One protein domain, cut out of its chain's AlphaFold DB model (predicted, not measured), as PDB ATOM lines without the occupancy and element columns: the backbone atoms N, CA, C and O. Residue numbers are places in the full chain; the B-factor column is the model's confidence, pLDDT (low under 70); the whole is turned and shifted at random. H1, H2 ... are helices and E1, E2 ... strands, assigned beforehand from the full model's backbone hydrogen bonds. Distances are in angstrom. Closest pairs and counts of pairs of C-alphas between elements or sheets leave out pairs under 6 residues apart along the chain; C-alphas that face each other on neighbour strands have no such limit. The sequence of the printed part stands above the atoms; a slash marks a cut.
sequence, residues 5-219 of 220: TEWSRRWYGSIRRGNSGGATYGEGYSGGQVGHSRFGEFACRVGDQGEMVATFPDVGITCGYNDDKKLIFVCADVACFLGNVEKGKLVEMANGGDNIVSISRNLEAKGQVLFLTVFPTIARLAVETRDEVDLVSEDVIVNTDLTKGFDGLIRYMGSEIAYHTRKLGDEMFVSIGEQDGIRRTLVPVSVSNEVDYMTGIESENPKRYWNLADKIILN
ATOM      1  N   THR A   5     170.516 203.467 140.299       37.22
ATOM      2  CA  THR A   5     169.421 204.321 139.808       37.22
ATOM      3  C   THR A   5     169.913 205.635 139.185       37.22
ATOM      4  O   THR A   5     169.290 206.153 138.259       37.22
ATOM      5  N   GLU A   6     171.050 206.164 139.646       34.72
ATOM      6  CA  GLU A   6     171.660 207.403 139.143       34.72
ATOM      7  C   GLU A   6     172.220 207.226 137.726       34.72
ATOM      8  O   GLU A   6     172.127 208.142 136.914       34.72
ATOM      9  N   TRP A   7     172.694 206.019 137.397       36.75
ATOM     10  CA  TRP A   7     173.146 205.663 136.053       36.75
ATOM     11  C   TRP A   7     172.040 205.868 135.025       36.75
ATOM     12  O   TRP A   7     172.218 206.675 134.120       36.75
ATOM     13  N   SER A   8     170.865 205.253 135.210       35.44
ATOM     14  CA  SER A   8     169.743 205.426 134.272       35.44
ATOM     15  C   SER A   8     169.427 206.903 133.997       35.44
ATOM     16  O   SER A   8     169.247 207.276 132.848       35.44
ATOM     17  N   ARG A   9     169.503 207.765 135.023       35.09
ATOM     18  CA  ARG A   9     169.263 209.211 134.907       35.09
ATOM     19  C   ARG A   9     170.376 209.995 134.210       35.09
ATOM     20  O   ARG A   9     170.061 210.946 133.506       35.09
ATOM     21  N   ARG A  10     171.653 209.627 134.381       37.16
ATOM     22  CA  ARG A  10     172.789 210.296 133.710       37.16
ATOM     23  C   ARG A  10     172.811 210.038 132.199       37.16
ATOM     24  O   ARG A  10     173.157 210.935 131.441       37.16
ATOM     25  N   TRP A  11     172.381 208.854 131.768       45.88
ATOM     26  CA  TRP A  11     172.289 208.460 130.355       45.88
ATOM     27  C   TRP A  11     171.125 209.121 129.604       45.88
ATOM     28  O   TRP A  11     171.186 209.323 128.394       45.88
ATOM     29  N   TYR A  12     170.088 209.537 130.329       39.94
ATOM     30  CA  TYR A  12     168.947 210.261 129.779       39.94
ATOM     31  C   TYR A  12     169.265 211.686 129.308       39.94
ATOM     32  O   TYR A  12     168.441 212.278 128.628       39.94
ATOM     33  N   GLY A  13     170.422 212.263 129.627       33.38
ATOM     34  CA  GLY A  13     170.797 213.577 129.089       33.38
ATOM     35  C   GLY A  13     171.401 213.515 127.688       33.38
ATOM     36  O   GLY A  13     171.430 214.521 126.993       33.38
ATOM     37  N   SER A  14     171.887 212.343 127.271       38.19
ATOM     38  CA  SER A  14     172.942 212.254 126.273       38.19
ATOM     39  C   SER A  14     172.510 211.596 124.972       38.19
ATOM     40  O   SER A  14     173.313 210.889 124.388       38.19
ATOM     41  N   ILE A  15     171.271 211.739 124.515       41.97
ATOM     42  CA  ILE A  15     170.902 211.235 123.189       41.97
ATOM     43  C   ILE A  15     170.392 212.397 122.352       41.97
ATOM     44  O   ILE A  15     169.284 212.872 122.578       41.97
ATOM     45  N   ARG A  16     171.210 212.870 121.404       41.53
ATOM     46  CA  ARG A  16     170.830 213.942 120.473       41.53
ATOM     47  C   ARG A  16     170.918 213.488 119.024       41.53
ATOM     48  O   ARG A  16     171.747 212.657 118.653       41.53
ATOM     49  N   ARG A  17     170.043 214.069 118.204       37.28
ATOM     50  CA  ARG A  17     170.026 213.928 116.748       37.28
ATOM     51  C   ARG A  17     171.225 214.692 116.178       37.28
ATOM     52  O   ARG A  17     171.405 215.867 116.482       37.28
ATOM     53  N   GLY A  18     172.050 214.047 115.356       37.78
ATOM     54  CA  GLY A  18     173.041 214.776 114.559       37.78
ATOM     55  C   GLY A  18     172.356 215.685 113.534       37.78
ATOM     56  O   GLY A  18     171.256 215.380 113.067       37.78
ATOM     57  N   ASN A  19     173.028 216.775 113.148       32.59
ATOM     58  CA  ASN A  19     172.525 217.813 112.230       32.59
ATOM     59  C   ASN A  19     172.092 217.312 110.831       32.59
ATOM     60  O   ASN A  19     171.558 218.091 110.047       32.59
ATOM     61  N   SER A  20     172.316 216.041 110.496       33.06
ATOM     62  CA  SER A  20     171.928 215.412 109.227       33.06
ATOM     63  C   SER A  20     170.664 214.549 109.301       33.06
ATOM     64  O   SER A  20     170.272 213.993 108.282       33.06
ATOM     65  N   GLY A  21     170.001 214.460 110.458       31.62
ATOM     66  CA  GLY A  21     168.769 213.689 110.608       31.62
ATOM     67  C   GLY A  21     168.997 212.176 110.540       31.62
ATOM     68  O   GLY A  21     169.030 211.597 109.464       31.62
ATOM     69  N   GLY A  22     169.070 211.521 111.704       29.61
ATOM     70  CA  GLY A  22     168.866 210.066 111.787       29.61
ATOM     71  C   GLY A  22     169.974 209.220 112.413       29.61
ATOM     72  O   GLY A  22     169.936 208.008 112.255       29.61
ATOM     73  N   ALA A  23     170.925 209.806 113.140       35.25
ATOM     74  CA  ALA A  23     171.874 209.026 113.930       35.25
ATOM     75  C   ALA A  23     171.735 209.362 115.417       35.25
ATOM     76  O   ALA A  23     171.699 210.533 115.812       35.25
ATOM     77  N   THR A  24     171.625 208.306 116.218       44.69
ATOM     78  CA  THR A  24     171.650 208.330 117.675       44.69
ATOM     79  C   THR A  24     173.067 208.674 118.118       44.69
ATOM     80  O   THR A  24     173.964 207.835 118.045       44.69
ATOM     81  N   TYR A  25     173.300 209.909 118.556       42.28
ATOM     82  CA  TYR A  25     174.578 210.275 119.160       42.28
ATOM     83  C   TYR A  25     174.437 210.251 120.674       42.28
ATOM     84  O   TYR A  25     173.667 211.028 121.239       42.28
ATOM     85  N   GLY A  26     175.225 209.394 121.327       37.50
ATOM     86  CA  GLY A  26     175.593 209.593 122.722       37.50
ATOM     87  C   GLY A  26     176.249 210.973 122.864       37.50
ATOM     88  O   GLY A  26     177.281 211.203 122.235       37.50
ATOM     89  N   GLU A  27     175.694 211.915 123.632       35.09
ATOM     90  CA  GLU A  27     176.348 213.191 123.931       35.09
ATOM     91  C   GLU A  27     177.653 212.932 124.680       35.09
ATOM     92  O   GLU A  27     177.745 212.787 125.898       35.09
ATOM     93  N   GLY A  28     178.703 212.891 123.882       34.38
ATOM     94  CA  GLY A  28     180.088 212.972 124.277       34.38
ATOM     95  C   GLY A  28     180.900 213.546 123.129       34.38
ATOM     96  O   GLY A  28     182.043 213.144 122.947       34.38
ATOM     97  N   TYR A  29     180.336 214.467 122.337       39.78
ATOM     98  CA  TYR A  29     181.060 215.127 121.244       39.78
ATOM     99  C   TYR A  29     181.968 216.264 121.750       39.78
ATOM    100  O   TYR A  29     182.041 217.358 121.198       39.78
ATOM    101  N   SER A  30     182.697 215.961 122.824       36.12
ATOM    102  CA  SER A  30     183.957 216.587 123.197       36.12
ATOM    103  C   SER A  30     184.869 215.482 123.746       36.12
ATOM    104  O   SER A  30     184.799 215.142 124.926       36.12
ATOM    105  N   GLY A  31     185.688 214.878 122.878       46.22
ATOM    106  CA  GLY A  31     186.793 213.995 123.286       46.22
ATOM    107  C   GLY A  31     186.588 212.477 123.176       46.22
ATOM    108  O   GLY A  31     187.492 211.743 123.568       46.22
ATOM    109  N   GLY A  32     185.461 211.979 122.649       52.25
ATOM    110  CA  GLY A  32     185.303 210.548 122.326       52.25
ATOM    111  C   GLY A  32     186.224 210.088 121.184       52.25
ATOM    112  O   GLY A  32     186.561 210.878 120.301       52.25
ATOM    113  N   GLN A  33     186.640 208.818 121.191       60.41
ATOM    114  CA  GLN A  33     187.473 208.239 120.128       60.41
ATOM    115  C   GLN A  33     186.577 207.582 119.070       60.41
ATOM    116  O   GLN A  33     185.732 206.748 119.398       60.41
ATOM    117  N   VAL A  34     186.760 207.968 117.805       60.50
ATOM    118  CA  VAL A  34     185.977 207.469 116.663       60.50
ATOM    119  C   VAL A  34     186.839 206.529 115.824       60.50
ATOM    120  O   VAL A  34     187.977 206.852 115.475       60.50
ATOM    121  N   GLY A  35     186.293 205.362 115.499       58.91
ATOM    122  CA  GLY A  35     186.859 204.402 114.561       58.91
ATOM    123  C   GLY A  35     185.836 204.000 113.501       58.91
ATOM    124  O   GLY A  35     184.632 204.155 113.681       58.91
ATOM    125  N   HIS A  36     186.315 203.442 112.393       64.75
ATOM    126  CA  HIS A  36     185.454 202.830 111.381       64.75
ATOM    127  C   HIS A  36     185.586 201.310 111.464       64.75
ATOM    128  O   HIS A  36     186.694 200.766 111.447       64.75
ATOM    129  N   SER A  37     184.451 200.631 111.578       66.00
ATOM    130  CA  SER A  37     184.336 199.175 111.601       66.00
ATOM    131  C   SER A  37     183.585 198.687 110.361       66.00
ATOM    132  O   SER A  37     183.096 199.470 109.546       66.00
ATOM    133  N   ARG A  38     183.433 197.368 110.219       70.06
ATOM    134  CA  ARG A  38     182.580 196.790 109.167       70.06
ATOM    135  C   ARG A  38     181.084 197.107 109.328       70.06
ATOM    136  O   ARG A  38     180.320 196.819 108.416       70.06
ATOM    137  N   PHE A  39     180.687 197.648 110.479       69.50
ATOM    138  CA  PHE A  39     179.328 198.104 110.782       69.50
ATOM    139  C   PHE A  39     179.152 199.606 110.564       69.50
ATOM    140  O   PHE A  39     178.149 200.157 110.996       69.50
ATOM    141  N   GLY A  40     180.133 200.256 109.931       77.12
ATOM    142  CA  GLY A  40     180.165 201.701 109.780       77.12
ATOM    143  C   GLY A  40     180.906 202.377 110.929       77.12
ATOM    144  O   GLY A  40     181.908 201.856 111.439       77.12
ATOM    145  N   GLU A  41     180.449 203.563 111.302       76.12
ATOM    146  CA  GLU A  41     180.995 204.360 112.391       76.12
ATOM    147  C   GLU A  41     180.860 203.624 113.733       76.12
ATOM    148  O   GLU A  41     179.824 203.055 114.080       76.12
ATOM    149  N   PHE A  42     181.948 203.625 114.496       82.19
ATOM    150  CA  PHE A  42     181.993 203.142 115.864       82.19
ATOM    151  C   PHE A  42     182.623 204.223 116.732       82.19
ATOM    152  O   PHE A  42     183.761 204.636 116.508       82.19
ATOM    153  N   ALA A  43     181.892 204.651 117.753       79.62
ATOM    154  CA  ALA A  43     182.383 205.614 118.720       79.62
ATOM    155  C   ALA A  43     182.399 204.981 120.105       79.62
ATOM    156  O   ALA A  43     181.442 204.313 120.505       79.62
ATOM    157  N   CYS A  44     183.462 205.226 120.865       81.38
ATOM    158  CA  CYS A  44     183.472 204.886 122.277       81.38
ATOM    159  C   CYS A  44     184.036 206.008 123.147       81.38
ATOM    160  O   CYS A  44     184.851 206.836 122.724       81.38
ATOM    161  N   ARG A  45     183.566 206.037 124.392       82.75
ATOM    162  CA  ARG A  45     184.021 206.959 125.430       82.75
ATOM    163  C   ARG A  45     184.170 206.193 126.730       82.75
ATOM    164  O   ARG A  45     183.238 205.505 127.132       82.75
ATOM    165  N   VAL A  46     185.308 206.363 127.389       81.12
ATOM    166  CA  VAL A  46     185.510 205.905 128.765       81.12
ATOM    167  C   VAL A  46     185.263 207.093 129.693       81.12
ATOM    168  O   VAL A  46     185.778 208.185 129.446       81.12
ATOM    169  N   GLY A  47     184.392 206.915 130.680       75.38
ATOM    170  CA  GLY A  47     184.108 207.897 131.717       75.38
ATOM    171  C   GLY A  47     185.184 207.907 132.800       75.38
ATOM    172  O   GLY A  47     186.027 207.016 132.882       75.38
ATOM    173  N   ASP A  48     185.139 208.917 133.664       73.44
ATOM    174  CA  ASP A  48     186.152 209.112 134.709       73.44
ATOM    175  C   ASP A  48     186.129 208.010 135.783       73.44
ATOM    176  O   ASP A  48     187.103 207.845 136.517       73.44
ATOM    177  N   GLN A  49     185.030 207.251 135.894       72.94
ATOM    178  CA  GLN A  49     184.910 206.118 136.817       72.94
ATOM    179  C   GLN A  49     185.246 204.782 136.138       72.94
ATOM    180  O   GLN A  49     185.073 203.727 136.741       72.94
ATOM    181  N   GLY A  50     185.764 204.826 134.907       74.94
ATOM    182  CA  GLY A  50     186.178 203.655 134.147       74.94
ATOM    183  C   GLY A  50     185.052 202.978 133.374       74.94
ATOM    184  O   GLY A  50     185.330 201.992 132.702       74.94
ATOM    185  N   GLU A  51     183.814 203.476 133.415       83.19
ATOM    186  CA  GLU A  51     182.706 202.985 132.593       83.19
ATOM    187  C   GLU A  51     182.937 203.273 131.103       83.19
ATOM    188  O   GLU A  51     183.537 204.285 130.752       83.19
ATOM    189  N   MET A  52     182.423 202.430 130.208       87.81
ATOM    190  CA  MET A  52     182.496 202.671 128.765       87.81
ATOM    191  C   MET A  52     181.109 202.835 128.151       87.81
ATOM    192  O   MET A  52     180.204 202.035 128.375       87.81
ATOM    193  N   VAL A  53     180.991 203.834 127.283       87.69
ATOM    194  CA  VAL A  53     179.914 203.992 126.308       87.69
ATOM    195  C   VAL A  53     180.416 203.542 124.948       87.69
ATOM    196  O   VAL A  53     181.453 204.025 124.498       87.69
ATOM    197  N   ALA A  54     179.675 202.673 124.274       88.75
ATOM    198  CA  ALA A  54     179.917 202.282 122.894       88.75
ATOM    199  C   ALA A  54     178.684 202.605 122.050       88.75
ATOM    200  O   ALA A  54     177.580 202.201 122.395       88.75
ATOM    201  N   THR A  55     178.869 203.327 120.949       86.81
ATOM    202  CA  THR A  55     177.797 203.746 120.042       86.81
ATOM    203  C   THR A  55     178.095 203.240 118.637       86.81
ATOM    204  O   THR A  55     179.223 203.360 118.153       86.81
ATOM    205  N   PHE A  56     177.065 202.704 117.990       87.69
ATOM    206  CA  PHE A  56     177.049 202.243 116.607       87.69
ATOM    207  C   PHE A  56     175.972 203.039 115.864       87.69
ATOM    208  O   PHE A  56     174.840 202.557 115.745       87.69
ATOM    209  N   PRO A  57     176.280 204.273 115.421       79.44
ATOM    210  CA  PRO A  57     175.285 205.181 114.861       79.44
ATOM    211  C   PRO A  57     174.604 204.598 113.625       79.44
ATOM    212  O   PRO A  57     173.385 204.632 113.529       79.44
ATOM    213  N   ASP A  58     175.384 203.963 112.746       77.50
ATOM    214  CA  ASP A  58     174.881 203.336 111.520       77.50
ATOM    215  C   ASP A  58     174.055 202.073 111.780       77.50
ATOM    216  O   ASP A  58     173.396 201.583 110.874       77.50
ATOM    217  N   VAL A  59     174.080 201.527 113.000       85.69
ATOM    218  CA  VAL A  59     173.233 200.395 113.408       85.69
ATOM    219  C   VAL A  59     172.046 200.878 114.248       85.69
ATOM    220  O   VAL A  59     171.041 200.183 114.321       85.69
ATOM    221  N   GLY A  60     172.128 202.052 114.876       87.38
ATOM    222  CA  GLY A  60     171.130 202.541 115.832       87.38
ATOM    223  C   GLY A  60     171.237 201.881 117.210       87.38
ATOM    224  O   GLY A  60     170.228 201.739 117.898       87.38
ATOM    225  N   ILE A  61     172.436 201.438 117.612       90.75
ATOM    226  CA  ILE A  61     172.670 200.725 118.880       90.75
ATOM    227  C   ILE A  61     173.670 201.475 119.753       90.75
ATOM    228  O   ILE A  61     174.729 201.898 119.296       90.75
ATOM    229  N   THR A  62     173.357 201.587 121.040       90.94
ATOM    230  CA  THR A  62     174.263 202.104 122.070       90.94
ATOM    231  C   THR A  62     174.332 201.127 123.236       90.94
ATOM    232  O   THR A  62     173.303 200.674 123.732       90.94
ATOM    233  N   CYS A  63     175.534 200.830 123.710       92.62
ATOM    234  CA  CYS A  63     175.782 199.948 124.843       92.62
ATOM    235  C   CYS A  63     176.573 200.684 125.923       92.62
ATOM    236  O   CYS A  63     177.463 201.484 125.623       92.62
ATOM    237  N   GLY A  64     176.287 200.365 127.180       91.69
ATOM    238  CA  GLY A  64     177.091 200.801 128.315       91.69
ATOM    239  C   GLY A  64     177.701 199.619 129.040       91.69
ATOM    240  O   GLY A  64     177.020 198.618 129.265       91.69
ATOM    241  N   TYR A  65     178.942 199.774 129.480       91.88
ATOM    242  CA  TYR A  65     179.660 198.818 130.312       91.88
ATOM    243  C   TYR A  65     180.145 199.509 131.587       91.88
ATOM    244  O   TYR A  65     180.594 200.652 131.525       91.88
ATOM    245  N   ASN A  66     180.037 198.845 132.738       89.81
ATOM    246  CA  ASN A  66     180.640 199.348 133.975       89.81
ATOM    247  C   ASN A  66     182.139 199.028 134.045       89.81
ATOM    248  O   ASN A  66     182.655 198.281 133.220       89.81
ATOM    249  N   ASP A  67     182.795 199.557 135.073       87.31
ATOM    250  CA  ASP A  67     184.187 199.306 135.463       87.31
ATOM    251  C   ASP A  67     184.541 197.815 135.627       87.31
ATOM    252  O   ASP A  67     185.652 197.402 135.292       87.31
ATOM    253  N   ASP A  68     183.580 196.980 136.037       89.69
ATOM    254  CA  ASP A  68     183.715 195.511 136.049       89.69
ATOM    255  C   ASP A  68     183.591 194.862 134.656       89.69
ATOM    256  O   ASP A  68     183.469 193.637 134.548       89.69
ATOM    257  N   LYS A  69     183.583 195.658 133.582       92.31
ATOM    258  CA  LYS A  69     183.490 195.215 132.183       92.31
ATOM    259  C   LYS A  69     182.153 194.577 131.808       92.31
ATOM    260  O   LYS A  69     182.045 193.984 130.736       92.31
ATOM    261  N   LYS A  70     181.118 194.697 132.646       93.19
ATOM    262  CA  LYS A  70     179.790 194.098 132.436       93.19
ATOM    263  C   LYS A  70     178.834 195.072 131.759       93.19
ATOM    264  O   LYS A  70     178.781 196.251 132.101       93.19
ATOM    265  N   LEU A  71     178.014 194.550 130.852       94.00
ATOM    266  CA  LEU A  71     176.951 195.289 130.176       94.00
ATOM    267  C   LEU A  71     175.925 195.805 131.198       94.00
ATOM    268  O   LEU A  71     175.258 195.021 131.878       94.00
ATOM    269  N   ILE A  72     175.780 197.126 131.287       93.12
ATOM    270  CA  ILE A  72     174.800 197.796 132.151       93.12
ATOM    271  C   ILE A  72     173.511 198.139 131.412       93.12
ATOM    272  O   ILE A  72     172.441 198.063 132.021       93.12
ATOM    273  N   PHE A  73     173.596 198.463 130.120       93.56
ATOM    274  CA  PHE A  73     172.430 198.623 129.260       93.56
ATOM    275  C   PHE A  73     172.769 198.397 127.785       93.56
ATOM    276  O   PHE A  73     173.916 198.557 127.362       93.56
ATOM    277  N   VAL A  74     171.730 198.091 127.017       94.94
ATOM    278  CA  VAL A  74     171.691 198.166 125.554       94.94
ATOM    279  C   VAL A  74     170.481 199.006 125.163       94.94
ATOM    280  O   VAL A  74     169.376 198.772 125.649       94.94
ATOM    281  N   CYS A  75     170.696 200.015 124.334       93.94
ATOM    282  CA  CYS A  75     169.687 200.941 123.847       93.94
ATOM    283  C   CYS A  75     169.628 200.844 122.326       93.94
ATOM    284  O   CYS A  75     170.658 200.950 121.659       93.94
ATOM    285  N   ALA A  76     168.427 200.634 121.800       93.94
ATOM    286  CA  ALA A  76     168.152 200.638 120.377       93.94
ATOM    287  C   ALA A  76     167.284 201.843 120.016       93.94
ATOM    288  O   ALA A  76     166.188 202.002 120.557       93.94
ATOM    289  N   ASP A  77     167.759 202.660 119.081       91.44
ATOM    290  CA  ASP A  77     166.928 203.602 118.338       91.44
ATOM    291  C   ASP A  77     166.087 202.800 117.354       91.44
ATOM    292  O   ASP A  77     166.592 202.278 116.363       91.44
ATOM    293  N   VAL A  78     164.800 202.655 117.658       92.38
ATOM    294  CA  VAL A  78     163.902 201.753 116.931       92.38
ATOM    295  C   VAL A  78     163.806 202.139 115.455       92.38
ATOM    296  O   VAL A  78     163.798 201.259 114.594       92.38
ATOM    297  N   ALA A  79     163.744 203.437 115.155       87.81
ATOM    298  CA  ALA A  79     163.602 203.915 113.784       87.81
ATOM    299  C   ALA A  79     164.911 203.778 113.006       87.81
ATOM    300  O   ALA A  79     164.888 203.303 111.874       87.81
ATOM    301  N   CYS A  80     166.048 204.129 113.616       86.38
ATOM    302  CA  CYS A  80     167.358 203.946 112.992       86.38
ATOM    303  C   CYS A  80     167.650 202.453 112.753       86.38
ATOM    304  O   CYS A  80     167.920 202.039 111.627       86.38
ATOM    305  N   PHE A  81     167.480 201.622 113.785       89.31
ATOM    306  CA  PHE A  81     167.740 200.184 113.735       89.31
ATOM    307  C   PHE A  81     166.929 199.477 112.644       89.31
ATOM    308  O   PHE A  81     167.477 198.708 111.853       89.31
ATOM    309  N   LEU A  82     165.626 199.763 112.559       88.75
ATOM    310  CA  LEU A  82     164.754 199.163 111.547       88.75
ATOM    311  C   LEU A  82     164.861 199.847 110.178       88.75
ATOM    312  O   LEU A  82     164.618 199.204 109.159       88.75
ATOM    313  N   GLY A  83     165.252 201.122 110.129       82.19
ATOM    314  CA  GLY A  83     165.479 201.868 108.889       82.19
ATOM    315  C   GLY A  83     166.640 201.321 108.056       82.19
ATOM    316  O   GLY A  83     166.645 201.471 106.835       82.19
ATOM    317  N   ASN A  84     167.572 200.613 108.697       79.50
ATOM    318  CA  ASN A  84     168.679 199.918 108.039       79.50
ATOM    319  C   ASN A  84     168.282 198.591 107.375       79.50
ATOM    320  O   ASN A  84     169.098 197.961 106.697       79.50
ATOM    321  N   VAL A  85     167.039 198.137 107.550       83.00
ATOM    322  CA  VAL A  85     166.543 196.938 106.873       83.00
ATOM    323  C   VAL A  85     166.340 197.246 105.389       83.00
ATOM    324  O   VAL A  85     165.625 198.169 105.007       83.00
ATOM    325  N   GLU A  86     166.960 196.441 104.525       82.19
ATOM    326  CA  GLU A  86     166.830 196.580 103.073       82.19
ATOM    327  C   GLU A  86     165.355 196.558 102.641       82.19
ATOM    328  O   GLU A  86     164.580 195.713 103.089       82.19
ATOM    329  N   LYS A  87     164.972 197.427 101.695       79.25
ATOM    330  CA  LYS A  87     163.577 197.540 101.223       79.25
ATOM    331  C   LYS A  87     162.954 196.203 100.807       79.25
ATOM    332  O   LYS A  87     161.779 195.982 101.065       79.25
ATOM    333  N   GLY A  88     163.734 195.310 100.189       77.62
ATOM    334  CA  GLY A  88     163.261 193.972  99.818       77.62
ATOM    335  C   GLY A  88     162.896 193.101 101.026       77.62
ATOM    336  O   GLY A  88     161.917 192.369 100.968       77.62
ATOM    337  N   LYS A  89     163.625 193.243 102.139       84.81
ATOM    338  CA  LYS A  89     163.378 192.524 103.397       84.81
ATOM    339  C   LYS A  89     162.231 193.121 104.205       84.81
ATOM    340  O   LYS A  89     161.575 192.389 104.936       84.81
ATOM    341  N   LEU A  90     161.952 194.421 104.062       87.44
ATOM    342  CA  LEU A  90     160.788 195.043 104.703       87.44
ATOM    343  C   LEU A  90     159.478 194.372 104.266       87.44
ATOM    344  O   LEU A  90     158.642 194.076 105.110       87.44
ATOM    345  N   VAL A  91     159.345 194.015 102.984       89.62
ATOM    346  CA  VAL A  91     158.155 193.318 102.452       89.62
ATOM    347  C   VAL A  91     157.953 191.931 103.087       89.62
ATOM    348  O   VAL A  91     156.833 191.424 103.138       89.62
ATOM    349  N   GLU A  92     159.015 191.311 103.607       90.19
ATOM    350  CA  GLU A  92     158.961 190.010 104.285       90.19
ATOM    351  C   GLU A  92     158.575 190.118 105.772       90.19
ATOM    352  O   GLU A  92     158.295 189.098 106.423       90.19
ATOM    353  N   MET A  93     158.544 191.338 106.325       93.06
ATOM    354  CA  MET A  93     158.107 191.590 107.696       93.06
ATOM    355  C   MET A  93     156.632 191.229 107.879       93.06
ATOM    356  O   MET A  93     155.871 191.090 106.919       93.06
ATOM    357  N   ALA A  94     156.221 191.034 109.132       93.62
ATOM    358  CA  ALA A  94     154.880 190.560 109.446       93.62
ATOM    359  C   ALA A  94     153.779 191.471 108.879       93.62
ATOM    360  O   ALA A  94     152.789 190.940 108.391       93.62
ATOM    361  N   ASN A  95     153.995 192.793 108.869       93.06
ATOM    362  CA  ASN A  95     153.074 193.786 108.319       93.06
ATOM    363  C   ASN A  95     153.677 194.514 107.097       93.06
ATOM    364  O   ASN A  95     153.408 195.688 106.860       93.06
ATOM    365  N   GLY A  96     154.560 193.841 106.345       91.88
ATOM    366  CA  GLY A  96     155.173 194.384 105.125       91.88
ATOM    367  C   GLY A  96     156.065 195.619 105.321       91.88
ATOM    368  O   GLY A  96     156.440 196.253 104.334       91.88
ATOM    369  N   GLY A  97     156.417 195.966 106.563       92.56
ATOM    370  CA  GLY A  97     157.179 197.162 106.911       92.56
ATOM    371  C   GLY A  97     156.323 198.415 107.123       92.56
ATOM    372  O   GLY A  97     156.883 199.486 107.369       92.56
ATOM    373  N   ASP A  98     154.993 198.324 107.038       93.50
ATOM    374  CA  ASP A  98     154.103 199.489 107.115       93.50
ATOM    375  C   ASP A  98     154.176 200.195 108.477       93.50
ATOM    376  O   ASP A  98     154.189 201.431 108.538       93.50
ATOM    377  N   ASN A  99     154.288 199.443 109.580       93.94
ATOM    378  CA  ASN A  99     154.403 200.041 110.913       93.94
ATOM    379  C   ASN A  99     155.763 200.714 111.085       93.94
ATOM    380  O   ASN A  99     155.838 201.805 111.652       93.94
ATOM    381  N   ILE A 100     156.824 200.103 110.556       92.44
ATOM    382  CA  ILE A 100     158.181 200.664 110.584       92.44
ATOM    383  C   ILE A 100     158.220 202.000 109.836       92.44
ATOM    384  O   ILE A 100     158.702 203.004 110.371       92.44
ATOM    385  N   VAL A 101     157.677 202.036 108.616       92.06
ATOM    386  CA  VAL A 101     157.633 203.246 107.783       92.06
ATOM    387  C   VAL A 101     156.770 204.328 108.435       92.06
ATOM    388  O   VAL A 101     157.176 205.491 108.478       92.06
ATOM    389  N   SER A 102     155.602 203.957 108.971       92.69
ATOM    390  CA  SER A 102     154.702 204.871 109.684       92.69
ATOM    391  C   SER A 102     155.387 205.515 110.890       92.69
ATOM    392  O   SER A 102     155.396 206.742 111.021       92.69
ATOM    393  N   ILE A 103     156.019 204.711 111.750       92.06
ATOM    394  CA  ILE A 103     156.720 205.199 112.943       92.06
ATOM    395  C   ILE A 103     157.876 206.110 112.555       92.06
ATOM    396  O   ILE A 103     157.966 207.213 113.088       92.06
ATOM    397  N   SER A 104     158.698 205.701 111.587       89.88
ATOM    398  CA  SER A 104     159.841 206.497 111.126       89.88
ATOM    399  C   SER A 104     159.398 207.870 110.617       89.88
ATOM    400  O   SER A 104     159.924 208.891 111.057       89.88
ATOM    401  N   ARG A 105     158.357 207.916 109.774       89.44
ATOM    402  CA  ARG A 105     157.794 209.174 109.259       89.44
ATOM    403  C   ARG A 105     157.233 210.054 110.376       89.44
ATOM    404  O   ARG A 105     157.426 211.266 110.356       89.44
ATOM    405  N   ASN A 106     156.524 209.463 111.336       91.50
ATOM    406  CA  ASN A 106     155.916 210.206 112.439       91.50
ATOM    407  C   ASN A 106     156.958 210.761 113.417       91.50
ATOM    408  O   ASN A 106     156.784 211.870 113.919       91.50
ATOM    409  N   LEU A 107     158.019 210.003 113.697       88.38
ATOM    410  CA  LEU A 107     159.144 210.452 114.515       88.38
ATOM    411  C   LEU A 107     159.900 211.585 113.817       88.38
ATOM    412  O   LEU A 107     160.106 212.636 114.415       88.38
ATOM    413  N   GLU A 108     160.207 211.433 112.526       86.25
ATOM    414  CA  GLU A 108     160.869 212.472 111.732       86.25
ATOM    415  C   GLU A 108     160.053 213.771 111.681       86.25
ATOM    416  O   GLU A 108     160.592 214.841 111.964       86.25
ATOM    417  N   ALA A 109     158.751 213.678 111.390       88.38
ATOM    418  CA  ALA A 109     157.855 214.834 111.314       88.38
ATOM    419  C   ALA A 109     157.739 215.599 112.643       88.38
ATOM    420  O   ALA A 109     157.422 216.788 112.640       88.38
ATOM    421  N   LYS A 110     157.982 214.924 113.772       86.12
ATOM    422  CA  LYS A 110     157.947 215.514 115.115       86.12
ATOM    423  C   LYS A 110     159.327 215.867 115.667       86.12
ATOM    424  O   LYS A 110     159.396 216.381 116.776       86.12
ATOM    425  N   GLY A 111     160.405 215.582 114.934       83.75
ATOM    426  CA  GLY A 111     161.768 215.738 115.448       83.75
ATOM    427  C   GLY A 111     162.043 214.866 116.678       83.75
ATOM    428  O   GLY A 111     162.760 215.288 117.577       83.75
ATOM    429  N   GLN A 112     161.445 213.675 116.732       86.56
ATOM    430  CA  GLN A 112     161.514 212.761 117.869       86.56
ATOM    431  C   GLN A 112     162.316 211.501 117.545       86.56
ATOM    432  O   GLN A 112     162.501 211.139 116.384       86.56
ATOM    433  N   VAL A 113     162.751 210.805 118.593       86.56
ATOM    434  CA  VAL A 113     163.391 209.490 118.529       86.56
ATOM    435  C   VAL A 113     162.719 208.552 119.525       86.56
ATOM    436  O   VAL A 113     162.285 208.986 120.591       86.56
ATOM    437  N   LEU A 114     162.624 207.272 119.165       92.00
ATOM    438  CA  LEU A 114     162.020 206.219 119.975       92.00
ATOM    439  C   LEU A 114     163.086 205.203 120.381       92.00
ATOM    440  O   LEU A 114     163.657 204.524 119.529       92.00
ATOM    441  N   PHE A 115     163.311 205.072 121.682       93.38
ATOM    442  CA  PHE A 115     164.289 204.164 122.260       93.38
ATOM    443  C   PHE A 115     163.636 202.964 122.915       93.38
ATOM    444  O   PHE A 115     162.671 203.095 123.666       93.38
ATOM    445  N   LEU A 116     164.241 201.803 122.697       95.88
ATOM    446  CA  LEU A 116     164.080 200.621 123.526       95.88
ATOM    447  C   LEU A 116     165.382 200.402 124.294       95.88
ATOM    448  O   LEU A 116     166.388 200.011 123.704       95.88
ATOM    449  N   THR A 117     165.366 200.626 125.605       95.31
ATOM    450  CA  THR A 117     166.531 200.405 126.465       95.31
ATOM    451  C   THR A 117     166.300 199.226 127.391       95.31
ATOM    452  O   THR A 117     165.335 199.197 128.151       95.31
ATOM    453  N   VAL A 118     167.216 198.264 127.375       95.81
ATOM    454  CA  VAL A 118     167.246 197.150 128.321       95.81
ATOM    455  C   VAL A 118     168.393 197.367 129.289       95.81
ATOM    456  O   VAL A 118     169.517 197.609 128.861       95.81
ATOM    457  N   PHE A 119     168.123 197.230 130.584       94.06
ATOM    458  CA  PHE A 119     169.089 197.308 131.676       94.06
ATOM    459  C   PHE A 119     169.227 195.927 132.339       94.06
ATOM    460  O   PHE A 119     168.515 195.626 133.309       94.06
ATOM    461  N   PRO A 120     170.126 195.050 131.848       91.31
ATOM    462  CA  PRO A 120     170.155 193.653 132.275       91.31
ATOM    463  C   PRO A 120     170.496 193.464 133.754       91.31
ATOM    464  O   PRO A 120     170.006 192.538 134.395       91.31
ATOM    465  N   THR A 121     171.318 194.352 134.314       88.44
ATOM    466  CA  THR A 121     171.811 194.268 135.700       88.44
ATOM    467  C   THR A 121     170.750 194.564 136.757       88.44
ATOM    468  O   THR A 121     170.920 194.181 137.914       88.44
ATOM    469  N   ILE A 122     169.669 195.244 136.369       88.88
ATOM    470  CA  ILE A 122     168.556 195.621 137.251       88.88
ATOM    471  C   ILE A 122     167.209 195.087 136.754       88.88
ATOM    472  O   ILE A 122     166.178 195.487 137.285       88.88
ATOM    473  N   ALA A 123     167.214 194.194 135.754       88.81
ATOM    474  CA  ALA A 123     166.012 193.584 135.182       88.81
ATOM    475  C   ALA A 123     164.918 194.620 134.851       88.81
ATOM    476  O   ALA A 123     163.752 194.463 135.228       88.81
ATOM    477  N   ARG A 124     165.331 195.712 134.195       92.31
ATOM    478  CA  ARG A 124     164.466 196.822 133.786       92.31
ATOM    479  C   ARG A 124     164.536 196.998 132.278       92.31
ATOM    480  O   ARG A 124     165.606 196.886 131.688       92.31
ATOM    481  N   LEU A 125     163.409 197.345 131.684       94.25
ATOM    482  CA  LEU A 125     163.283 197.779 130.304       94.25
ATOM    483  C   LEU A 125     162.542 199.116 130.294       94.25
ATOM    484  O   LEU A 125     161.641 199.332 131.104       94.25
ATOM    485  N   ALA A 126     162.958 200.024 129.424       93.62
ATOM    486  CA  ALA A 126     162.313 201.311 129.229       93.62
ATOM    487  C   ALA A 126     162.072 201.543 127.738       93.62
ATOM    488  O   ALA A 126     162.955 201.293 126.913       93.62
ATOM    489  N   VAL A 127     160.872 202.005 127.406       94.75
ATOM    490  CA  VAL A 127     160.510 202.487 126.075       94.75
ATOM    491  C   VAL A 127     160.296 203.984 126.184       94.75
ATOM    492  O   VAL A 127     159.442 204.433 126.945       94.75
ATOM    493  N   GLU A 128     161.072 204.759 125.442       92.56
ATOM    494  CA  GLU A 128     161.117 206.208 125.608       92.56
ATOM    495  C   GLU A 128     160.990 206.919 124.275       92.56
ATOM    496  O   GLU A 128     161.682 206.575 123.324       92.56
ATOM    497  N   THR A 129     160.160 207.957 124.222       90.69
ATOM    498  CA  THR A 129     160.179 208.919 123.117       90.69
ATOM    499  C   THR A 129     160.838 210.193 123.614       90.69
ATOM    500  O   THR A 129     160.493 210.688 124.688       90.69
ATOM    501  N   ARG A 130     161.773 210.733 122.839       86.88
ATOM    502  CA  ARG A 130     162.518 211.956 123.156       86.88
ATOM    503  C   ARG A 130     162.474 212.909 121.979       86.88
ATOM    504  O   ARG A 130     162.436 212.447 120.843       86.88
ATOM    505  N   ASP A 131     162.481 214.204 122.245       84.44
ATOM    506  CA  ASP A 131     162.797 215.224 121.243       84.44
ATOM    507  C   ASP A 131     164.227 215.755 121.467       84.44
ATOM    508  O   ASP A 131     165.034 215.111 122.140       84.44
ATOM    509  N   GLU A 132     164.585 216.882 120.851       72.50
ATOM    510  CA  GLU A 132     165.932 217.460 120.965       72.50
ATOM    511  C   GLU A 132     166.323 217.856 122.397       72.50
ATOM    512  O   GLU A 132     167.519 217.957 122.693       72.50
ATOM    513  N   VAL A 133     165.343 218.106 123.268       66.88
ATOM    514  CA  VAL A 133     165.562 218.763 124.560       66.88
ATOM    515  C   VAL A 133     165.104 217.891 125.724       66.88
ATOM    516  O   VAL A 133     165.775 217.874 126.754       66.88
ATOM    517  N   ASP A 134     164.015 217.136 125.554       77.75
ATOM    518  CA  ASP A 134     163.298 216.517 126.662       77.75
ATOM    519  C   ASP A 134     162.782 215.095 126.376       77.75
ATOM    520  O   ASP A 134     162.628 214.615 125.247       77.75
ATOM    521  N   LEU A 135     162.490 214.398 127.477       82.12
ATOM    522  CA  LEU A 135     161.738 213.149 127.486       82.12
ATOM    523  C   LEU A 135     160.248 213.454 127.269       82.12
ATOM    524  O   LEU A 135     159.609 214.087 128.107       82.12
ATOM    525  N   VAL A 136     159.689 212.957 126.168       87.38
ATOM    526  CA  VAL A 136     158.284 213.172 125.785       87.38
ATOM    527  C   VAL A 136     157.374 212.135 126.436       87.38
ATOM    528  O   VAL A 136     156.283 212.453 126.908       87.38
ATOM    529  N   SER A 137     157.806 210.874 126.449       89.69
ATOM    530  CA  SER A 137     157.060 209.769 127.054       89.69
ATOM    531  C   SER A 137     158.006 208.671 127.509       89.69
ATOM    532  O   SER A 137     158.961 208.370 126.797       89.69
ATOM    533  N   GLU A 138     157.687 208.011 128.615       92.88
ATOM    534  CA  GLU A 138     158.404 206.838 129.112       92.88
ATOM    535  C   GLU A 138     157.392 205.772 129.542       92.88
ATOM    536  O   GLU A 138     156.412 206.073 130.225       92.88
ATOM    537  N   ASP A 139     157.652 204.529 129.151       92.94
ATOM    538  CA  ASP A 139     157.029 203.337 129.715       92.94
ATOM    539  C   ASP A 139     158.125 202.444 130.304       92.94
ATOM    540  O   ASP A 139     159.115 202.134 129.636       92.94
ATOM    541  N   VAL A 140     157.968 202.051 131.570       93.62
ATOM    542  CA  VAL A 140     158.978 201.296 132.316       93.62
ATOM    543  C   VAL A 140     158.417 199.959 132.756       93.62
ATOM    544  O   VAL A 140     157.442 199.877 133.500       93.62
ATOM    545  N   ILE A 141     159.144 198.906 132.401       93.69
ATOM    546  CA  ILE A 141     158.864 197.541 132.816       93.69
ATOM    547  C   ILE A 141     159.991 197.089 133.742       93.69
ATOM    548  O   ILE A 141     161.172 197.182 133.411       93.69
ATOM    549  N   VAL A 142     159.630 196.601 134.926       92.62
ATOM    550  CA  VAL A 142     160.573 196.112 135.942       92.62
ATOM    551  C   VAL A 142     160.360 194.628 136.214       92.62
ATOM    552  O   VAL A 142     159.304 194.078 135.906       92.62
ATOM    553  N   ASN A 143     161.350 193.993 136.843       90.38
ATOM    554  CA  ASN A 143     161.339 192.571 137.197       90.38
ATOM    555  C   ASN A 143     161.222 191.645 135.971       90.38
ATOM    556  O   ASN A 143     160.580 190.596 136.030       90.38
ATOM    557  N   THR A 144     161.850 192.022 134.853       89.94
ATOM    558  CA  THR A 144     161.868 191.213 133.627       89.94
ATOM    559  C   THR A 144     162.806 190.011 133.773       89.94
ATOM    560  O   THR A 144     164.004 190.186 134.011       89.94
ATOM    561  N   ASP A 145     162.310 188.788 133.562       91.50
ATOM    562  CA  ASP A 145     163.157 187.587 133.506       91.50
ATOM    563  C   ASP A 145     163.830 187.462 132.130       91.50
ATOM    564  O   ASP A 145     163.383 186.741 131.238       91.50
ATOM    565  N   LEU A 146     164.945 188.175 131.960       92.81
ATOM    566  CA  LEU A 146     165.688 188.194 130.698       92.81
ATOM    567  C   LEU A 146     166.297 186.833 130.332       92.81
ATOM    568  O   LEU A 146     166.647 186.627 129.176       92.81
ATOM    569  N   THR A 147     166.425 185.889 131.270       93.19
ATOM    570  CA  THR A 147     167.007 184.565 130.970       93.19
ATOM    571  C   THR A 147     166.040 183.680 130.184       93.19
ATOM    572  O   THR A 147     166.443 182.972 129.253       93.19
ATOM    573  N   LYS A 148     164.743 183.770 130.506       94.12
ATOM    574  CA  LYS A 148     163.665 183.116 129.750       94.12
ATOM    575  C   LYS A 148     163.321 183.849 128.457       94.12
ATOM    576  O   LYS A 148     162.767 183.242 127.546       94.12
ATOM    577  N   GLY A 149     163.714 185.113 128.371       94.38
ATOM    578  CA  GLY A 149     163.314 186.017 127.311       94.38
ATOM    579  C   GLY A 149     162.053 186.781 127.699       94.38
ATOM    580  O   GLY A 149     161.222 186.300 128.470       94.38
ATOM    581  N   PHE A 150     161.936 187.993 127.176       95.00
ATOM    582  CA  PHE A 150     160.832 188.895 127.449       95.00
ATOM    583  C   PHE A 150     160.334 189.520 126.150       95.00
ATOM    584  O   PHE A 150     161.107 190.130 125.407       95.00
ATOM    585  N   ASP A 151     159.038 189.360 125.904       94.88
ATOM    586  CA  ASP A 151     158.337 189.843 124.724       94.88
ATOM    587  C   ASP A 151     157.454 191.038 125.065       94.88
ATOM    588  O   ASP A 151     156.772 191.043 126.090       94.88
ATOM    589  N   GLY A 152     157.403 192.019 124.171       94.62
ATOM    590  CA  GLY A 152     156.472 193.126 124.304       94.62
ATOM    591  C   GLY A 152     156.179 193.843 122.996       94.62
ATOM    592  O   GLY A 152     156.707 193.509 121.931       94.62
ATOM    593  N   LEU A 153     155.299 194.837 123.112       95.19
ATOM    594  CA  LEU A 153     154.856 195.706 122.031       95.19
ATOM    595  C   LEU A 153     155.099 197.161 122.422       95.19
ATOM    596  O   LEU A 153     154.647 197.610 123.474       95.19
ATOM    597  N   ILE A 154     155.784 197.893 121.555       95.00
ATOM    598  CA  ILE A 154     155.904 199.344 121.596       95.00
ATOM    599  C   ILE A 154     154.747 199.911 120.786       95.00
ATOM    600  O   ILE A 154     154.628 199.632 119.593       95.00
ATOM    601  N   ARG A 155     153.895 200.706 121.433       93.44
ATOM    602  CA  ARG A 155     152.767 201.380 120.784       93.44
ATOM    603  C   ARG A 155     153.109 202.841 120.581       93.44
ATOM    604  O   ARG A 155     153.318 203.562 121.552       93.44
ATOM    605  N   TYR A 156     153.125 203.286 119.331       90.50
ATOM    606  CA  TYR A 156     153.417 204.673 118.999       90.50
ATOM    607  C   TYR A 156     152.477 205.171 117.903       90.50
ATOM    608  O   TYR A 156     152.484 204.665 116.785       90.50
ATOM    609  N   MET A 157     151.658 206.175 118.235       87.25
ATOM    610  CA  MET A 157     150.761 206.870 117.295       87.25
ATOM    611  C   MET A 157     149.891 205.925 116.439       87.25
ATOM    612  O   MET A 157     149.676 206.165 115.256       87.25
ATOM    613  N   GLY A 158     149.383 204.847 117.046       87.31
ATOM    614  CA  GLY A 158     148.521 203.863 116.378       87.31
ATOM    615  C   GLY A 158     149.258 202.751 115.623       87.31
ATOM    616  O   GLY A 158     148.604 201.832 115.144       87.31
ATOM    617  N   SER A 159     150.589 202.792 115.556       92.56
ATOM    618  CA  SER A 159     151.426 201.702 115.043       92.56
ATOM    619  C   SER A 159     152.020 200.880 116.192       92.56
ATOM    620  O   SER A 159     152.298 201.412 117.272       92.56
ATOM    621  N   GLU A 160     152.231 199.585 115.952       94.19
ATOM    622  CA  GLU A 160     152.816 198.658 116.927       94.19
ATOM    623  C   GLU A 160     154.105 198.024 116.387       94.19
ATOM    624  O   GLU A 160     154.146 197.509 115.267       94.19
ATOM    625  N   ILE A 161     155.155 198.044 117.210       95.56
ATOM    626  CA  ILE A 161     156.438 197.379 116.957       95.56
ATOM    627  C   ILE A 161     156.658 196.345 118.040       95.56
ATOM    628  O   ILE A 161     156.546 196.634 119.229       95.56
ATOM    629  N   ALA A 162     156.988 195.130 117.637       96.88
ATOM    630  CA  ALA A 162     157.228 194.047 118.564       96.88
ATOM    631  C   ALA A 162     158.711 193.963 118.918       96.88
ATOM    632  O   ALA A 162     159.573 194.144 118.061       96.88
ATOM    633  N   TYR A 163     159.010 193.611 120.169       97.12
ATOM    634  CA  TYR A 163     160.382 193.384 120.618       97.12
ATOM    635  C   TYR A 163     160.532 192.141 121.491       97.12
ATOM    636  O   TYR A 163     159.651 191.805 122.286       97.12
ATOM    637  N   HIS A 164     161.637 191.434 121.315       96.94
ATOM    638  CA  HIS A 164     162.041 190.303 122.137       96.94
ATOM    639  C   HIS A 164     163.416 190.604 122.712       96.94
ATOM    640  O   HIS A 164     164.321 190.998 121.981       96.94
ATOM    641  N   THR A 165     163.586 190.414 124.012       96.56
ATOM    642  CA  THR A 165     164.869 190.639 124.679       96.56
ATOM    643  C   THR A 165     165.245 189.410 125.475       96.56
ATOM    644  O   THR A 165     164.405 188.845 126.173       96.56
ATOM    645  N   ARG A 166     166.495 188.961 125.364       96.12
ATOM    646  CA  ARG A 166     166.947 187.754 126.055       96.12
ATOM    647  C   ARG A 166     168.430 187.802 126.357       96.12
ATOM    648  O   ARG A 166     169.234 188.107 125.490       96.12
ATOM    649  N   LYS A 167     168.798 187.403 127.567       94.38
ATOM    650  CA  LYS A 167     170.178 187.124 127.947       94.38
ATOM    651  C   LYS A 167     170.467 185.638 127.745       94.38
ATOM    652  O   LYS A 167     169.789 184.800 128.342       94.38
ATOM    653  N   LEU A 168     171.472 185.305 126.939       92.12
ATOM    654  CA  LEU A 168     171.885 183.929 126.666       92.12
ATOM    655  C   LEU A 168     173.412 183.826 126.737       92.12
ATOM    656  O   LEU A 168     174.113 184.363 125.889       92.12
ATOM    657  N   GLY A 169     173.918 183.131 127.759       90.94
ATOM    658  CA  GLY A 169     175.357 183.019 128.001       90.94
ATOM    659  C   GLY A 169     176.019 184.394 128.109       90.94
ATOM    660  O   GLY A 169     175.594 185.240 128.904       90.94
ATOM    661  N   ASP A 170     177.015 184.616 127.259       91.12
ATOM    662  CA  ASP A 170     177.805 185.847 127.215       91.12
ATOM    663  C   ASP A 170     177.200 186.920 126.302       91.12
ATOM    664  O   ASP A 170     177.806 187.967 126.112       91.12
ATOM    665  N   GLU A 171     175.978 186.722 125.804       94.06
ATOM    666  CA  GLU A 171     175.310 187.653 124.891       94.06
ATOM    667  C   GLU A 171     173.963 188.152 125.432       94.06
ATOM    668  O   GLU A 171     173.235 187.471 126.169       94.06
ATOM    669  N   MET A 172     173.631 189.381 125.057       95.25
ATOM    670  CA  MET A 172     172.320 189.990 125.192       95.25
ATOM    671  C   MET A 172     171.730 190.166 123.796       95.25
ATOM    672  O   MET A 172     172.304 190.835 122.942       95.25
ATOM    673  N   PHE A 173     170.563 189.577 123.580       95.38
ATOM    674  CA  PHE A 173     169.794 189.679 122.354       95.38
ATOM    675  C   PHE A 173     168.705 190.727 122.532       95.38
ATOM    676  O   PHE A 173     167.912 190.652 123.475       95.38
ATOM    677  N   VAL A 174     168.648 191.675 121.604       95.62
ATOM    678  CA  VAL A 174     167.533 192.606 121.442       95.62
ATOM    679  C   VAL A 174     167.042 192.458 120.015       95.62
ATOM    680  O   VAL A 174     167.773 192.727 119.071       95.62
ATOM    681  N   SER A 175     165.810 192.000 119.852       96.25
ATOM    682  CA  SER A 175     165.203 191.798 118.545       96.25
ATOM    683  C   SER A 175     163.992 192.694 118.413       96.25
ATOM    684  O   SER A 175     163.126 192.668 119.281       96.25
ATOM    685  N   ILE A 176     163.915 193.469 117.336       96.94
ATOM    686  CA  ILE A 176     162.860 194.461 117.110       96.94
ATOM    687  C   ILE A 176     162.289 194.245 115.709       96.94
ATOM    688  O   ILE A 176     163.026 193.898 114.790       96.94
ATOM    689  N   GLY A 177     160.983 194.404 115.529       96.00
ATOM    690  CA  GLY A 177     160.356 194.287 114.216       96.00
ATOM    691  C   GLY A 177     158.842 194.399 114.283       96.00
ATOM    692  O   GLY A 177     158.296 195.116 115.118       96.00
ATOM    693  N   GLU A 178     158.145 193.684 113.411       95.50
ATOM    694  CA  GLU A 178     156.694 193.800 113.273       95.50
ATOM    695  C   GLU A 178     155.947 192.573 113.784       95.50
ATOM    696  O   GLU A 178     156.466 191.450 113.843       95.50
ATOM    697  N   GLN A 179     154.679 192.807 114.100       93.25
ATOM    698  CA  GLN A 179     153.691 191.783 114.382       93.25
ATOM    699  C   GLN A 179     152.424 192.072 113.571       93.25
ATOM    700  O   GLN A 179     151.996 193.220 113.488       93.25
ATOM    701  N   ASP A 180     151.832 191.019 113.012       91.44
ATOM    702  CA  ASP A 180     150.499 191.023 112.409       91.44
ATOM    703  C   ASP A 180     149.728 189.798 112.924       91.44
ATOM    704  O   ASP A 180     150.071 188.643 112.644       91.44
ATOM    705  N   GLY A 181     148.732 190.047 113.777       87.25
ATOM    706  CA  GLY A 181     148.032 189.003 114.521       87.25
ATOM    707  C   GLY A 181     148.999 188.131 115.330       87.25
ATOM    708  O   GLY A 181     149.616 188.597 116.289       87.25
ATOM    709  N   ILE A 182     149.115 186.857 114.942       87.69
ATOM    710  CA  ILE A 182     150.028 185.875 115.556       87.69
ATOM    711  C   ILE A 182     151.399 185.805 114.870       87.69
ATOM    712  O   ILE A 182     152.331 185.218 115.422       87.69
ATOM    713  N   ARG A 183     151.529 186.344 113.650       91.12
ATOM    714  CA  ARG A 183     152.784 186.318 112.898       91.12
ATOM    715  C   ARG A 183     153.691 187.411 113.431       91.12
ATOM    716  O   ARG A 183     153.271 188.551 113.613       91.12
ATOM    717  N   ARG A 184     154.960 187.068 113.624       93.44
ATOM    718  CA  ARG A 184     155.960 187.987 114.143       93.44
ATOM    719  C   ARG A 184     157.275 187.827 113.408       93.44
ATOM    720  O   ARG A 184     157.768 186.709 113.271       93.44
ATOM    721  N   THR A 185     157.843 188.946 112.978       95.12
ATOM    722  CA  THR A 185     159.128 188.977 112.278       95.12
ATOM    723  C   THR A 185     160.011 190.013 112.948       95.12
ATOM    724  O   THR A 185     159.671 191.193 112.972       95.12
ATOM    725  N   LEU A 186     161.120 189.561 113.533       95.31
ATOM    726  CA  LEU A 186     162.034 190.395 114.308       95.31
ATOM    727  C   LEU A 186     163.427 190.377 113.691       95.31
ATOM    728  O   LEU A 186     163.907 189.329 113.260       95.31
ATOM    729  N   VAL A 187     164.087 191.526 113.730       93.88
ATOM    730  CA  VAL A 187     165.491 191.696 113.375       93.88
ATOM    731  C   VAL A 187     166.303 191.699 114.671       93.88
ATOM    732  O   VAL A 187     166.066 192.565 115.515       93.88
ATOM    733  N   PRO A 188     167.202 190.725 114.889       93.00
ATOM    734  CA  PRO A 188     168.002 190.646 116.103       93.00
ATOM    735  C   PRO A 188     169.275 191.492 116.016       93.00
ATOM    736  O   PRO A 188     169.917 191.566 114.969       93.00
ATOM    737  N   VAL A 189     169.698 192.022 117.158       91.88
ATOM    738  CA  VAL A 189     171.088 192.378 117.443       91.88
ATOM    739  C   VAL A 189     171.558 191.611 118.675       91.88
ATOM    740  O   VAL A 189     170.840 191.497 119.671       91.88
ATOM    741  N   SER A 190     172.761 191.059 118.587       93.12
ATOM    742  CA  SER A 190     173.498 190.478 119.705       93.12
ATOM    743  C   SER A 190     174.507 191.497 120.210       93.12
ATOM    744  O   SER A 190     175.181 192.146 119.413       93.12
ATOM    745  N   VAL A 191     174.631 191.637 121.525       94.69
ATOM    746  CA  VAL A 191     175.708 192.413 122.137       94.69
ATOM    747  C   VAL A 191     176.346 191.632 123.274       94.69
ATOM    748  O   VAL A 191     175.660 190.942 124.025       94.69
ATOM    749  N   SER A 192     177.659 191.739 123.425       95.62
ATOM    750  CA  SER A 192     178.394 191.024 124.466       95.62
ATOM    751  C   SER A 192     178.044 191.554 125.854       95.62
ATOM    752  O   SER A 192     178.057 192.762 126.096       95.62
ATOM    753  N   ASN A 193     177.763 190.638 126.780       94.19
ATOM    754  CA  ASN A 193     177.491 190.916 128.190       94.19
ATOM    755  C   ASN A 193     178.747 191.331 128.961       94.19
ATOM    756  O   ASN A 193     178.629 191.911 130.043       94.19
ATOM    757  N   GLU A 194     179.931 191.011 128.445       93.94
ATOM    758  CA  GLU A 194     181.217 191.356 129.037       93.94
ATOM    759  C   GLU A 194     182.227 191.714 127.949       93.94
ATOM    760  O   GLU A 194     182.325 191.016 126.942       93.94
ATOM    761  N   VAL A 195     182.969 192.806 128.137       91.75
ATOM    762  CA  VAL A 195     183.978 193.265 127.173       91.75
ATOM    763  C   VAL A 195     185.177 193.851 127.906       91.75
ATOM    764  O   VAL A 195     185.057 194.857 128.597       91.75
ATOM    765  N   ASP A 196     186.367 193.286 127.692       87.88
ATOM    766  CA  ASP A 196     187.617 193.900 128.152       87.88
ATOM    767  C   ASP A 196     188.042 195.065 127.247       87.88
ATOM    768  O   ASP A 196     188.902 194.932 126.368       87.88
ATOM    769  N   TYR A 197     187.384 196.210 127.434       83.94
ATOM    770  CA  TYR A 197     187.590 197.391 126.602       83.94
ATOM    771  C   TYR A 197     188.865 198.164 126.939       83.94
ATOM    772  O   TYR A 197     189.441 198.744 126.027       83.94
ATOM    773  N   MET A 198     189.348 198.143 128.188       83.31
ATOM    774  CA  MET A 198     190.569 198.869 128.577       83.31
ATOM    775  C   MET A 198     191.784 198.342 127.813       83.31
ATOM    776  O   MET A 198     192.432 199.094 127.088       83.31
ATOM    777  N   THR A 199     192.002 197.023 127.850       83.12
ATOM    778  CA  THR A 199     193.062 196.363 127.071       83.12
ATOM    779  C   THR A 199     192.901 196.615 125.570       83.12
ATOM    780  O   THR A 199     193.882 196.747 124.839       83.12
ATOM    781  N   GLY A 200     191.654 196.679 125.090       80.19
ATOM    782  CA  GLY A 200     191.349 197.012 123.701       80.19
ATOM    783  C   GLY A 200     191.800 198.425 123.336       80.19
ATOM    784  O   GLY A 200     192.537 198.595 122.371       80.19
ATOM    785  N   ILE A 201     191.388 199.428 124.106       80.94
ATOM    786  CA  ILE A 201     191.630 200.850 123.825       80.94
ATOM    787  C   ILE A 201     193.110 201.216 123.978       80.94
ATOM    788  O   ILE A 201     193.634 201.956 123.147       80.94
ATOM    789  N   GLU A 202     193.793 200.675 124.990       83.31
ATOM    790  CA  GLU A 202     195.217 200.939 125.259       83.31
ATOM    791  C   GLU A 202     196.163 200.191 124.309       83.31
ATOM    792  O   GLU A 202     197.364 200.452 124.282       83.31
ATOM    793  N   SER A 203     195.639 199.267 123.499       80.88
ATOM    794  CA  SER A 203     196.439 198.511 122.542       80.88
ATOM    795  C   SER A 203     197.114 199.421 121.509       80.88
ATOM    796  O   SER A 203     196.496 200.293 120.900       80.88
ATOM    797  N   GLU A 204     198.373 199.136 121.183       84.25
ATOM    798  CA  GLU A 204     199.063 199.788 120.062       84.25
ATOM    799  C   GLU A 204     198.556 199.311 118.688       84.25
ATOM    800  O   GLU A 204     198.948 199.846 117.650       84.25
ATOM    801  N   ASN A 205     197.653 198.321 118.644       82.56
ATOM    802  CA  ASN A 205     197.119 197.795 117.395       82.56
ATOM    803  C   ASN A 205     196.317 198.876 116.636       82.56
ATOM    804  O   ASN A 205     195.328 199.389 117.169       82.56
ATOM    805  N   PRO A 206     196.643 199.175 115.364       79.75
ATOM    806  CA  PRO A 206     195.904 200.161 114.573       79.75
ATOM    807  C   PRO A 206     194.438 199.768 114.324       79.75
ATOM    808  O   PRO A 206     193.609 200.627 114.042       79.75
ATOM    809  N   LYS A 207     194.092 198.479 114.455       82.75
ATOM    810  CA  LYS A 207     192.724 197.949 114.328       82.75
ATOM    811  C   LYS A 207     191.988 197.825 115.661       82.75
ATOM    812  O   LYS A 207     190.924 197.216 115.702       82.75
ATOM    813  N   ARG A 208     192.519 198.366 116.757       81.69
ATOM    814  CA  ARG A 208     191.944 198.180 118.097       81.69
ATOM    815  C   ARG A 208     190.461 198.539 118.217       81.69
ATOM    816  O   ARG A 208     189.711 197.760 118.790       81.69
ATOM    817  N   TYR A 209     190.026 199.655 117.627       81.94
ATOM    818  CA  TYR A 209     188.623 200.081 117.679       81.94
ATOM    819  C   TYR A 209     187.722 199.186 116.839       81.94
ATOM    820  O   TYR A 209     186.606 198.893 117.245       81.94
ATOM    821  N   TRP A 210     188.221 198.694 115.706       82.94
ATOM    822  CA  TRP A 210     187.500 197.695 114.927       82.94
ATOM    823  C   TRP A 210     187.370 196.392 115.725       82.94
ATOM    824  O   TRP A 210     186.265 195.883 115.885       82.94
ATOM    825  N   ASN A 211     188.457 195.891 116.311       85.38
ATOM    826  CA  ASN A 211     188.398 194.690 117.143       85.38
ATOM    827  C   ASN A 211     187.446 194.874 118.337       85.38
ATOM    828  O   ASN A 211     186.729 193.950 118.691       85.38
ATOM    829  N   LEU A 212     187.413 196.061 118.949       88.69
ATOM    830  CA  LEU A 212     186.492 196.369 120.041       88.69
ATOM    831  C   LEU A 212     185.028 196.406 119.574       88.69
ATOM    832  O   LEU A 212     184.172 195.811 120.223       88.69
ATOM    833  N   ALA A 213     184.746 197.048 118.441       87.94
ATOM    834  CA  ALA A 213     183.425 197.062 117.814       87.94
ATOM    835  C   ALA A 213     182.918 195.640 117.515       87.94
ATOM    836  O   ALA A 213     181.780 195.296 117.840       87.94
ATOM    837  N   ASP A 214     183.787 194.800 116.945       87.25
ATOM    838  CA  ASP A 214     183.491 193.397 116.651       87.25
ATOM    839  C   ASP A 214     183.236 192.598 117.937       87.25
ATOM    840  O   ASP A 214     182.241 191.876 118.010       87.25
ATOM    841  N   LYS A 215     184.054 192.787 118.979       89.25
ATOM    842  CA  LYS A 215     183.828 192.164 120.289       89.25
ATOM    843  C   LYS A 215     182.479 192.533 120.881       89.25
ATOM    844  O   LYS A 215     181.862 191.690 121.512       89.25
ATOM    845  N   ILE A 216     182.020 193.769 120.701       91.12
ATOM    846  CA  ILE A 216     180.751 194.227 121.271       91.12
ATOM    847  C   ILE A 216     179.555 193.651 120.509       91.12
ATOM    848  O   ILE A 216     178.688 193.082 121.154       91.12
ATOM    849  N   ILE A 217     179.484 193.773 119.177       86.19
ATOM    850  CA  ILE A 217     178.286 193.375 118.398       86.19
ATOM    851  C   ILE A 217     178.273 191.886 118.006       86.19
ATOM    852  O   ILE A 217     177.230 191.331 117.666       86.19
ATOM    853  N   LEU A 218     179.421 191.211 118.017       75.81
ATOM    854  CA  LEU A 218     179.539 189.841 117.498       75.81
ATOM    855  C   LEU A 218     180.177 188.862 118.467       75.81
ATOM    856  O   LEU A 218     180.342 187.700 118.099       75.81
ATOM    857  N   ASN A 219     180.624 189.350 119.623       75.94
ATOM    858  CA  ASN A 219     181.318 188.538 120.608       75.94
ATOM    859  C   ASN A 219     182.531 187.773 120.025       75.94
ATOM    860  O   ASN A 219     182.731 186.592 120.309       75.94
TER     861      ASN A 219
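AT A GLANCE: This is residues 5 to 219 of the 220 residues of an uncharacterized protein of Microgenomates group bacterium GW2011_GWC1_44_10 (UniProt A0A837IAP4). A strongly twisted sheet of eight strands, E3 to E10, and a smaller sheet of four, E11 to E14, are partly face to face as a sandwich. H4 packs on both sheets at one end, the helical hairpin H5 and H6 sits at the other, and the small hairpin E1 and E2 packs on the large sheet through E2. The 215 printed residues include six named helices and fourteen named strands, in the order H1, E1 to E7, H2 to H4, E8 to E14, H5, H6, of mixed class. Both large sheets are antiparallel, and the whole is compact, with a radius of gyration of the C-alphas of 16.5 A and spans of 51 by 39 by 35 A.

HOW THE PARTS SIT: The large sheet runs E3 (33 to 37), E4 (40 to 46), E5 (52 to 56), E6 (61 to 65), E7 (71 to 77), E8 (113 to 119), E9 (124 to 130), E10 (135 to 142). E3 to E7 form a meander, each strand the antiparallel neighbour of the one before, and E8 to E10 another; between E7 and E8, N 74 and O 118 are within hydrogen-bond range at 2.9 A. E11 (150 to 156), E12 (159 to 168), E13 (171 to 180) and E14 (183 to 192) form a third; N 164 and O 175 are 2.8 A apart. The facing parts of the sandwich are 10.7 A centre to centre, their strands at 34 degrees. H2 (78 to 83) and H4 (98 to 110) touch at a steep tilt of 65 degrees, closest at C-alphas 79 and 104, 5.3 A. H5 (197 to 202) and H6 (208 to 218) touch at a shallow tilt of 12 degrees, opposite ways, closest at C-alphas 200 and 208, 5.8 A. H6 is on the large sheet, on the same face as H2; its C-alpha 210 is 4.8 A from C-alpha 37. E1 (15 to 17) and E2 (24 to 26) pair with N 16 and O 25 at 3.1 A. H1 (5 to 11) only grazes the large sheet; H3 (87 to 90) is on neither large sheet. Every O i to N i+4 pair is within range in H2, H4, H5 and H6, 2 of 3 in H1; H3 is too short for one.

IN THESE COORDINATES: H1 begins at C-alpha 5 (169.421, 204.321, 139.808). E12 measures 29.5 A, E14 28.5 A and H4 18.3 A. H6 ends at C-alpha 218 (179.539, 189.841, 117.498).

THE WHOLE: The farthest C-alphas, of Gly 181 and Glu 204, are 52.5 A apart. The printed part has no cut and no long link. Mean pLDDT of the printed part is 81.5; residues 5 to 37, 39 and 133 are under 70.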